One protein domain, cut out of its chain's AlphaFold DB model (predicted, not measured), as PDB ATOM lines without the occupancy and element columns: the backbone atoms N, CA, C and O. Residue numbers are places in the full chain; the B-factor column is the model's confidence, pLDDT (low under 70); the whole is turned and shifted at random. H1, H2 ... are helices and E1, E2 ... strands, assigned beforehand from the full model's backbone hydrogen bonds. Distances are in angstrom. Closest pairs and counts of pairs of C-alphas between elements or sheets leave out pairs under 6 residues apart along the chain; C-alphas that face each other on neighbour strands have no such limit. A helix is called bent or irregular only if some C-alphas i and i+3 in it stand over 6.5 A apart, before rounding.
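AT A GLANCE: This is residues 13 to 71 of the 80 residues of the protein "L,D-transpeptidase" of Chloroflexi bacterium (UniProt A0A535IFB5). With little regular structure, a small three-stranded sheet with helix H1 slantwise over E2 makes one end, and a winding stretch without named elements, residues 25 to 56, makes the other. Of 59 printed residues, 22 are in named elements, in the order E1, E2, E3, H1; the class is mixed, and the mixed sheet runs E1, E2, E3. It is compact, radius of gyration of the C-alphas 11.7 A, spanning 32 by 25 by 20 A.

IN THESE COORDINATES: E1, residues 13 to 16, begins at C-alpha 13 (109.234, 69.506, 65.137) and spans 9.4 A. E2, residues 20 to 24, spans 12.7 A; E3, residues 57 to 59, 6.4 A. H1, residues 61 to 70, spans 15.0 A, ending at C-alpha 70 (107.992, 76.258, 73.832); it is only just irregular, C-alphas 66 and 69 being 6.8 A apart.

HOW THE PARTS SIT: E1 and E2 form an antiparallel hairpin at 156 degrees, N 13 to O 22 2.9 A. E2 and E3 are parallel at 13 degrees, N 57 to O 21 2.8 A. H1 is on the sheet, height 7.7 A; its closest C-alphas to E2 are Pro 61 and Asp 24, 4.7 A. In H1, 4 of 6 O i to N i+4 pairs are within hydrogen-bond range.

THE WHOLE: The C-alphas farthest apart, Thr 45 and Gln 70, are 32.3 A apart. The link E2 to E3 is long; the printed part has no cut, and no printed residue is under 70 in pLDDT.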
ATOM      1  N   LEU A  13     107.934  69.460  64.461       96.25
ATOM      2  CA  LEU A  13     109.234  69.506  65.137       96.25
ATOM      3  C   LEU A  13     110.072  68.304  64.690       96.25
ATOM      4  O   LEU A  13     109.782  67.175  65.091       96.25
ATOM      5  N   GLU A  14     111.083  68.524  63.845       95.75
ATOM      6  CA  GLU A  14     111.961  67.442  63.373       95.75
ATOM      7  C   GLU A  14     112.833  66.949  64.527       95.75
ATOM      8  O   GLU A  14     113.520  67.743  65.172       95.75
ATOM      9  N   TYR A  15     112.823  65.641  64.781       95.38
ATOM     10  CA  TYR A  15     113.640  65.032  65.834       95.38
ATOM     11  C   TYR A  15     114.693  64.062  65.300       95.38
ATOM     12  O   TYR A  15     115.639  63.724  66.011       95.38
ATOM     13  N   HIS A  16     114.550  63.610  64.054       94.44
ATOM     14  CA  HIS A  16     115.542  62.786  63.382       94.44
ATOM     15  C   HIS A  16     115.566  63.122  61.893       94.44
ATOM     16  O   HIS A  16     114.523  63.204  61.242       94.44
ATOM     17  N   SER A  17     116.775  63.278  61.351       92.31
ATOM     18  CA  SER A  17     116.969  63.603  59.940       92.31
ATOM     19  C   SER A  17     116.302  62.570  59.035       92.31
ATOM     20  O   SER A  17     116.360  61.369  59.311       92.31
ATOM     21  N   GLY A  18     115.740  63.023  57.920       89.00
ATOM     22  CA  GLY A  18     115.058  62.145  56.963       89.00
ATOM     23  C   GLY A  18     113.535  62.214  57.045       89.00
ATOM     24  O   GLY A  18     112.874  61.413  56.393       89.00
ATOM     25  N   GLY A  19     112.995  63.194  57.776       89.75
ATOM     26  CA  GLY A  19     111.568  63.497  57.781       89.75
ATOM     27  C   GLY A  19     110.785  62.877  58.938       89.75
ATOM     28  O   GLY A  19     109.626  62.520  58.753       89.75
ATOM     29  N   TYR A  20     111.398  62.746  60.117       93.69
ATOM     30  CA  TYR A  20     110.731  62.244  61.319       93.69
ATOM     31  C   TYR A  20     110.406  63.400  62.263       93.69
ATOM     32  O   TYR A  20     111.305  64.069  62.784       93.69
ATOM     33  N   PHE A  21     109.115  63.620  62.496       96.00
ATOM     34  CA  PHE A  21     108.622  64.780  63.232       96.00
ATOM     35  C   PHE A  21     107.723  64.381  64.400       96.00
ATOM     36  O   PHE A  21     107.036  63.361  64.345       96.00
ATOM     37  N   PHE A  22     107.671  65.233  65.421       96.62
ATOM     38  CA  PHE A  22     106.466  65.397  66.227       96.62
ATOM     39  C   PHE A  22     105.543  66.362  65.484       96.62
ATOM     40  O   PHE A  22     105.972  67.477  65.175       96.62
ATOM     41  N   HIS A  23     104.313  65.958  65.179       96.31
ATOM     42  CA  HIS A  23     103.387  66.818  64.441       96.31
ATOM     43  C   HIS A  23     101.924  66.588  64.813       96.31
ATOM     44  O   HIS A  23     101.573  65.559  65.399       96.31
ATOM     45  N   ASP A  24     101.062  67.550  64.474       95.31
ATOM     46  CA  ASP A  24      99.616  67.400  64.642       95.31
ATOM     47  C   ASP A  24      99.073  66.266  63.771       95.31
ATOM     48  O   ASP A  24      99.448  66.103  62.611       95.31
ATOM     49  N   ALA A  25      98.153  65.493  64.336       92.81
ATOM     50  CA  ALA A  25      97.427  64.448  63.631       92.81
ATOM     51  C   ALA A  25      95.925  64.692  63.756       92.81
ATOM     52  O   ALA A  25      95.217  63.977  64.464       92.81
ATOM     53  N   TRP A  26      95.426  65.726  63.077       90.50
ATOM     54  CA  TRP A  26      94.014  66.131  63.139       90.50
ATOM     55  C   TRP A  26      93.036  65.029  62.697       90.50
ATOM     56  O   TRP A  26      91.856  65.080  63.028       90.50
ATOM     57  N   TRP A  27      93.521  64.024  61.961       89.44
ATOM     58  CA  TRP A  27      92.745  62.870  61.501       89.44
ATOM     59  C   TRP A  27      92.625  61.736  62.533       89.44
ATOM     60  O   TRP A  27      92.021  60.709  62.214       89.44
ATOM     61  N   ARG A  28      93.228  61.872  63.723       91.00
ATOM     62  CA  ARG A  28      93.156  60.897  64.823       91.00
ATOM     63  C   ARG A  28      92.259  61.404  65.943       91.00
ATOM     64  O   ARG A  28      92.306  62.580  66.295       91.00
ATOM     65  N   SER A  29      91.479  60.498  66.522       92.38
ATOM     66  CA  SER A  29      90.741  60.730  67.771       92.38
ATOM     67  C   SER A  29      91.387  60.027  68.960       92.38
ATOM     68  O   SER A  29      91.309  60.541  70.075       92.38
ATOM     69  N   ASP A  30      92.074  58.906  68.731       93.25
ATOM     70  CA  ASP A  30      92.656  58.111  69.806       93.25
ATOM     71  C   ASP A  30      94.155  58.393  69.957       93.25
ATOM     72  O   ASP A  30      94.957  58.218  69.041       93.25
ATOM     73  N   PHE A  31      94.545  58.803  71.162       94.19
ATOM     74  CA  PHE A  31      95.932  59.067  71.542       94.19
ATOM     75  C   PHE A  31      96.264  58.320  72.835       94.19
ATOM     76  O   PHE A  31      95.382  58.027  73.640       94.19
ATOM     77  N   GLY A  32      97.545  58.011  73.043       92.50
ATOM     78  CA  GLY A  32      98.025  57.369  74.268       92.50
ATOM     79  C   GLY A  32      98.377  55.881  74.119       92.50
ATOM     80  O   GLY A  32      98.612  55.404  73.005       92.50
ATOM     81  N   PRO A  33      98.494  55.151  75.248       92.75
ATOM     82  CA  PRO A  33      99.018  53.787  75.272       92.75
ATOM     83  C   PRO A  33      98.255  52.828  74.352       92.75
ATOM     84  O   PRO A  33      97.032  52.749  74.408       92.75
ATOM     85  N   GLY A  34      98.989  52.073  73.530       90.62
ATOM     86  CA  GLY A  34      98.422  51.104  72.584       90.62
ATOM     87  C   GLY A  34      98.092  51.669  71.197       90.62
ATOM     88  O   GLY A  34      97.922  50.887  70.267       90.62
ATOM     89  N   ASN A  35      98.096  52.995  71.022       91.88
ATOM     90  CA  ASN A  35      97.777  53.655  69.745       91.88
ATOM     91  C   ASN A  35      99.026  54.041  68.926       91.88
ATOM     92  O   ASN A  35      98.946  54.770  67.940       91.88
ATOM     93  N   ASN A  36     100.206  53.561  69.321       87.50
ATOM     94  CA  ASN A  36     101.481  53.826  68.646       87.50
ATOM     95  C   ASN A  36     101.758  52.889  67.450       87.50
ATOM     96  O   ASN A  36     102.650  53.160  66.649       87.50
ATOM     97  N   PHE A  37     100.992  51.807  67.312       90.06
ATOM     98  CA  PHE A  37     101.047  50.853  66.200       90.06
ATOM     99  C   PHE A  37      99.774  50.944  65.345       90.06
ATOM    100  O   PHE A  37      98.854  51.672  65.722       90.06
ATOM    101  N   PRO A  38      99.690  50.234  64.202       92.06
ATOM    102  CA  PRO A  38      98.427  50.043  63.495       92.06
ATOM    103  C   PRO A  38      97.269  49.714  64.445       92.06
ATOM    104  O   PRO A  38      97.301  48.709  65.151       92.06
ATOM    105  N   HIS A  39      96.268  50.591  64.475       91.12
ATOM    106  CA  HIS A  39      95.113  50.493  65.362       91.12
ATOM    107  C   HIS A  39      93.855  51.006  64.663       91.12
ATOM    108  O   HIS A  39      93.927  51.799  63.720       91.12
ATOM    109  N   ASN A  40      92.704  50.547  65.150       92.75
ATOM    110  CA  ASN A  40      91.414  51.088  64.754       92.75
ATOM    111  C   ASN A  40      91.141  52.353  65.578       92.75
ATOM    112  O   ASN A  40      90.956  52.251  66.786       92.75
ATOM    113  N   ASP A  41      91.152  53.512  64.931       91.25
ATOM    114  CA  ASP A  41      90.854  54.805  65.543       91.25
ATOM    115  C   ASP A  41      89.335  54.997  65.647       91.25
ATOM    116  O   ASP A  41      88.591  54.710  64.703       91.25
ATOM    117  N   SER A  42      88.869  55.501  66.785       91.31
ATOM    118  CA  SER A  42      87.457  55.721  67.092       91.31
ATOM    119  C   SER A  42      86.752  56.685  66.136       91.31
ATOM    120  O   SER A  42      85.535  56.574  65.963       91.31
ATOM    121  N   SER A  43      87.483  57.570  65.445       84.31
ATOM    122  CA  SER A  43      86.911  58.391  64.371       84.31
ATOM    123  C   SER A  43      86.426  57.554  63.193       84.31
ATOM    124  O   SER A  43      85.540  58.010  62.473       84.31
ATOM    125  N   GLY A  44      87.006  56.367  62.969       75.62
ATOM    126  CA  GLY A  44      86.574  55.327  62.029       75.62
ATOM    127  C   GLY A  44      86.471  55.714  60.549       75.62
ATOM    128  O   GLY A  44      86.108  54.876  59.727       75.62
ATOM    129  N   THR A  45      86.747  56.966  60.191       71.88
ATOM    130  CA  THR A  45      86.250  57.595  58.952       71.88
ATOM    131  C   THR A  45      87.356  58.017  57.997       71.88
ATOM    132  O   THR A  45      87.076  58.373  56.853       71.88
ATOM    133  N   THR A  46      88.613  57.972  58.436       79.00
ATOM    134  CA  THR A  46      89.755  58.430  57.645       79.00
ATOM    135  C   THR A  46      90.468  57.254  56.980       79.00
ATOM    136  O   THR A  46      90.461  56.130  57.482       79.00
ATOM    137  N   THR A  47      91.147  57.502  55.856       83.12
ATOM    138  CA  THR A  47      91.992  56.498  55.176       83.12
ATOM    139  C   THR A  47      93.198  56.058  56.011       83.12
ATOM    140  O   THR A  47      93.918  55.138  55.632       83.12
ATOM    141  N   PHE A  48      93.441  56.727  57.139       81.19
ATOM    142  CA  PHE A  48      94.506  56.422  58.089       81.19
ATOM    143  C   PHE A  48      94.054  55.436  59.175       81.19
ATOM    144  O   PHE A  48      94.889  54.958  59.948       81.19
ATOM    145  N   ASN A  49      92.757  55.116  59.236       87.25
ATOM    146  CA  ASN A  49      92.236  54.126  60.163       87.25
ATOM    147  C   ASN A  49      92.822  52.733  59.861       87.25
ATOM    148  O   ASN A  49      92.891  52.318  58.706       87.25
ATOM    149  N   GLY A  50      93.265  52.017  60.893       86.94
ATOM    150  CA  GLY A  50      93.957  50.732  60.761       86.94
ATOM    151  C   GLY A  50      95.466  50.837  60.526       86.94
ATOM    152  O   GLY A  50      96.126  49.805  60.497       86.94
ATOM    153  N   ASN A  51      96.031  52.044  60.400       86.75
ATOM    154  CA  ASN A  51      97.466  52.263  60.178       86.75
ATOM    155  C   ASN A  51      98.153  52.888  61.400       86.75
ATOM    156  O   ASN A  51      97.495  53.470  62.261       86.75
ATOM    157  N   GLY A  52      99.483  52.779  61.462       85.88
ATOM    158  CA  GLY A  52     100.340  53.574  62.352       85.88
ATOM    159  C   GLY A  52     100.872  54.824  61.641       85.88
ATOM    160  O   GLY A  52     100.444  55.138  60.530       85.88
ATOM    161  N   SER A  53     101.810  55.540  62.261       87.88
ATOM    162  CA  SER A  53     102.608  56.547  61.549       87.88
ATOM    163  C   SER A  53     103.718  55.890  60.721       87.88
ATOM    164  O   SER A  53     104.066  54.729  60.931       87.88
ATOM    165  N   HIS A  54     104.345  56.659  59.828       89.31
ATOM    166  CA  HIS A  54     105.571  56.255  59.126       89.31
ATOM    167  C   HIS A  54     106.844  56.572  59.939       89.31
ATOM    168  O   HIS A  54     107.890  56.883  59.378       89.31
ATOM    169  N   GLY A  55     106.750  56.518  61.273       90.81
ATOM    170  CA  GLY A  55     107.829  56.855  62.208       90.81
ATOM    171  C   GLY A  55     107.691  58.235  62.856       90.81
ATOM    172  O   GLY A  55     108.317  58.493  63.880       90.81
ATOM    173  N   CYS A  56     106.842  59.116  62.327       94.25
ATOM    174  CA  CYS A  56     106.483  60.346  63.030       94.25
ATOM    175  C   CYS A  56     105.738  60.060  64.341       94.25
ATOM    176  O   CYS A  56     105.103  59.016  64.508       94.25
ATOM    177  N   ILE A  57     105.768  61.015  65.261       95.38
ATOM    178  CA  ILE A  57     104.980  60.975  66.489       95.38
ATOM    179  C   ILE A  57     103.778  61.891  66.302       95.38
ATOM    180  O   ILE A  57     103.905  63.115  66.262       95.38
ATOM    181  N   ASN A  58     102.610  61.265  66.182       94.75
ATOM    182  CA  ASN A  58     101.329  61.954  66.101       94.75
ATOM    183  C   ASN A  58     100.975  62.550  67.467       94.75
ATOM    184  O   ASN A  58     100.949  61.834  68.470       94.75
ATOM    185  N   ILE A  59     100.653  63.837  67.490       95.94
ATOM    186  CA  ILE A  59     100.205  64.563  68.679       95.94
ATOM    187  C   ILE A  59      98.824  65.159  68.400       95.94
ATOM    188  O   ILE A  59      98.497  65.511  67.263       95.94
ATOM    189  N   ASN A  60      97.988  65.261  69.436       95.12
ATOM    190  CA  ASN A  60      96.715  65.959  69.329       95.12
ATOM    191  C   ASN A  60      96.945  67.417  68.865       95.12
ATOM    192  O   ASN A  60      97.858  68.067  69.383       95.12
ATOM    193  N   PRO A  61      96.134  67.964  67.936       94.44
ATOM    194  CA  PRO A  61      96.337  69.316  67.411       94.44
ATOM    195  C   PRO A  61      96.457  70.409  68.481       94.44
ATOM    196  O   PRO A  61      97.301  71.294  68.360       94.44
ATOM    197  N   ASN A  62      95.663  70.335  69.554       96.31
ATOM    198  CA  ASN A  62      95.710  71.338  70.621       96.31
ATOM    199  C   ASN A  62      97.004  71.239  71.442       96.31
ATOM    200  O   ASN A  62      97.586  72.262  71.807       96.31
ATOM    201  N   ASP A  63      97.475  70.018  71.695       97.69
ATOM    202  CA  ASP A  63      98.667  69.779  72.507       97.69
ATOM    203  C   ASP A  63      99.935  70.232  71.780       97.69
ATOM    204  O   ASP A  63     100.783  70.900  72.374       97.69
ATOM    205  N   ILE A  64     100.070  69.933  70.481       97.06
ATOM    206  CA  ILE A  64     101.229  70.403  69.709       97.06
ATOM    207  C   ILE A  64     101.169  71.912  69.464       97.06
ATOM    208  O   ILE A  64     102.213  72.554  69.513       97.06
ATOM    209  N   ALA A  65      99.984  72.506  69.288       97.25
ATOM    210  CA  ALA A  65      99.854  73.959  69.179       97.25
ATOM    211  C   ALA A  65     100.376  74.676  70.437       97.25
ATOM    212  O   ALA A  65     101.018  75.722  70.336       97.25
ATOM    213  N   TRP A  66     100.143  74.095  71.619       97.12
ATOM    214  CA  TRP A  66     100.713  74.578  72.875       97.12
ATOM    215  C   TRP A  66     102.212  74.275  73.000       97.12
ATOM    216  O   TRP A  66     102.982  75.136  73.425       97.12
ATOM    217  N   LEU A  67     102.649  73.071  72.619       97.06
ATOM    218  CA  LEU A  67     104.034  72.627  72.778       97.06
ATOM    219  C   LEU A  67     105.003  73.349  71.834       97.06
ATOM    220  O   LEU A  67     106.077  73.761  72.265       97.06
ATOM    221  N   TYR A  68     104.629  73.512  70.565       96.56
ATOM    222  CA  TYR A  68     105.476  74.017  69.483       96.56
ATOM    223  C   TYR A  68     106.229  75.320  69.812       96.56
ATOM    224  O   TYR A  68     107.450  75.338  69.662       96.56
ATOM    225  N   PRO A  69     105.588  76.400  70.314       97.25
ATOM    226  CA  PRO A  69     106.302  77.638  70.638       97.25
ATOM    227  C   PRO A  69     107.246  77.529  71.848       97.25
ATOM    228  O   PRO A  69     108.028  78.446  72.088       97.25
ATOM    229  N   GLN A  70     107.179  76.446  72.627       97.38
ATOM    230  CA  GLN A  70     107.992  76.258  73.832       97.38
ATOM    231  C   GLN A  70     109.313  75.534  73.550       97.38
ATOM    232  O   GLN A  70     110.206  75.545  74.398       97.38
ATOM    233  N   ILE A  71     109.443  74.889  72.388       96.50
ATOM    234  CA  ILE A  71     110.598  74.059  72.049       96.50
ATOM    235  C   ILE A  71     111.541  74.840  71.124       96.50
ATOM    236  O   ILE A  71     111.193  75.103  69.973       96.50
TER     237      ILE A  71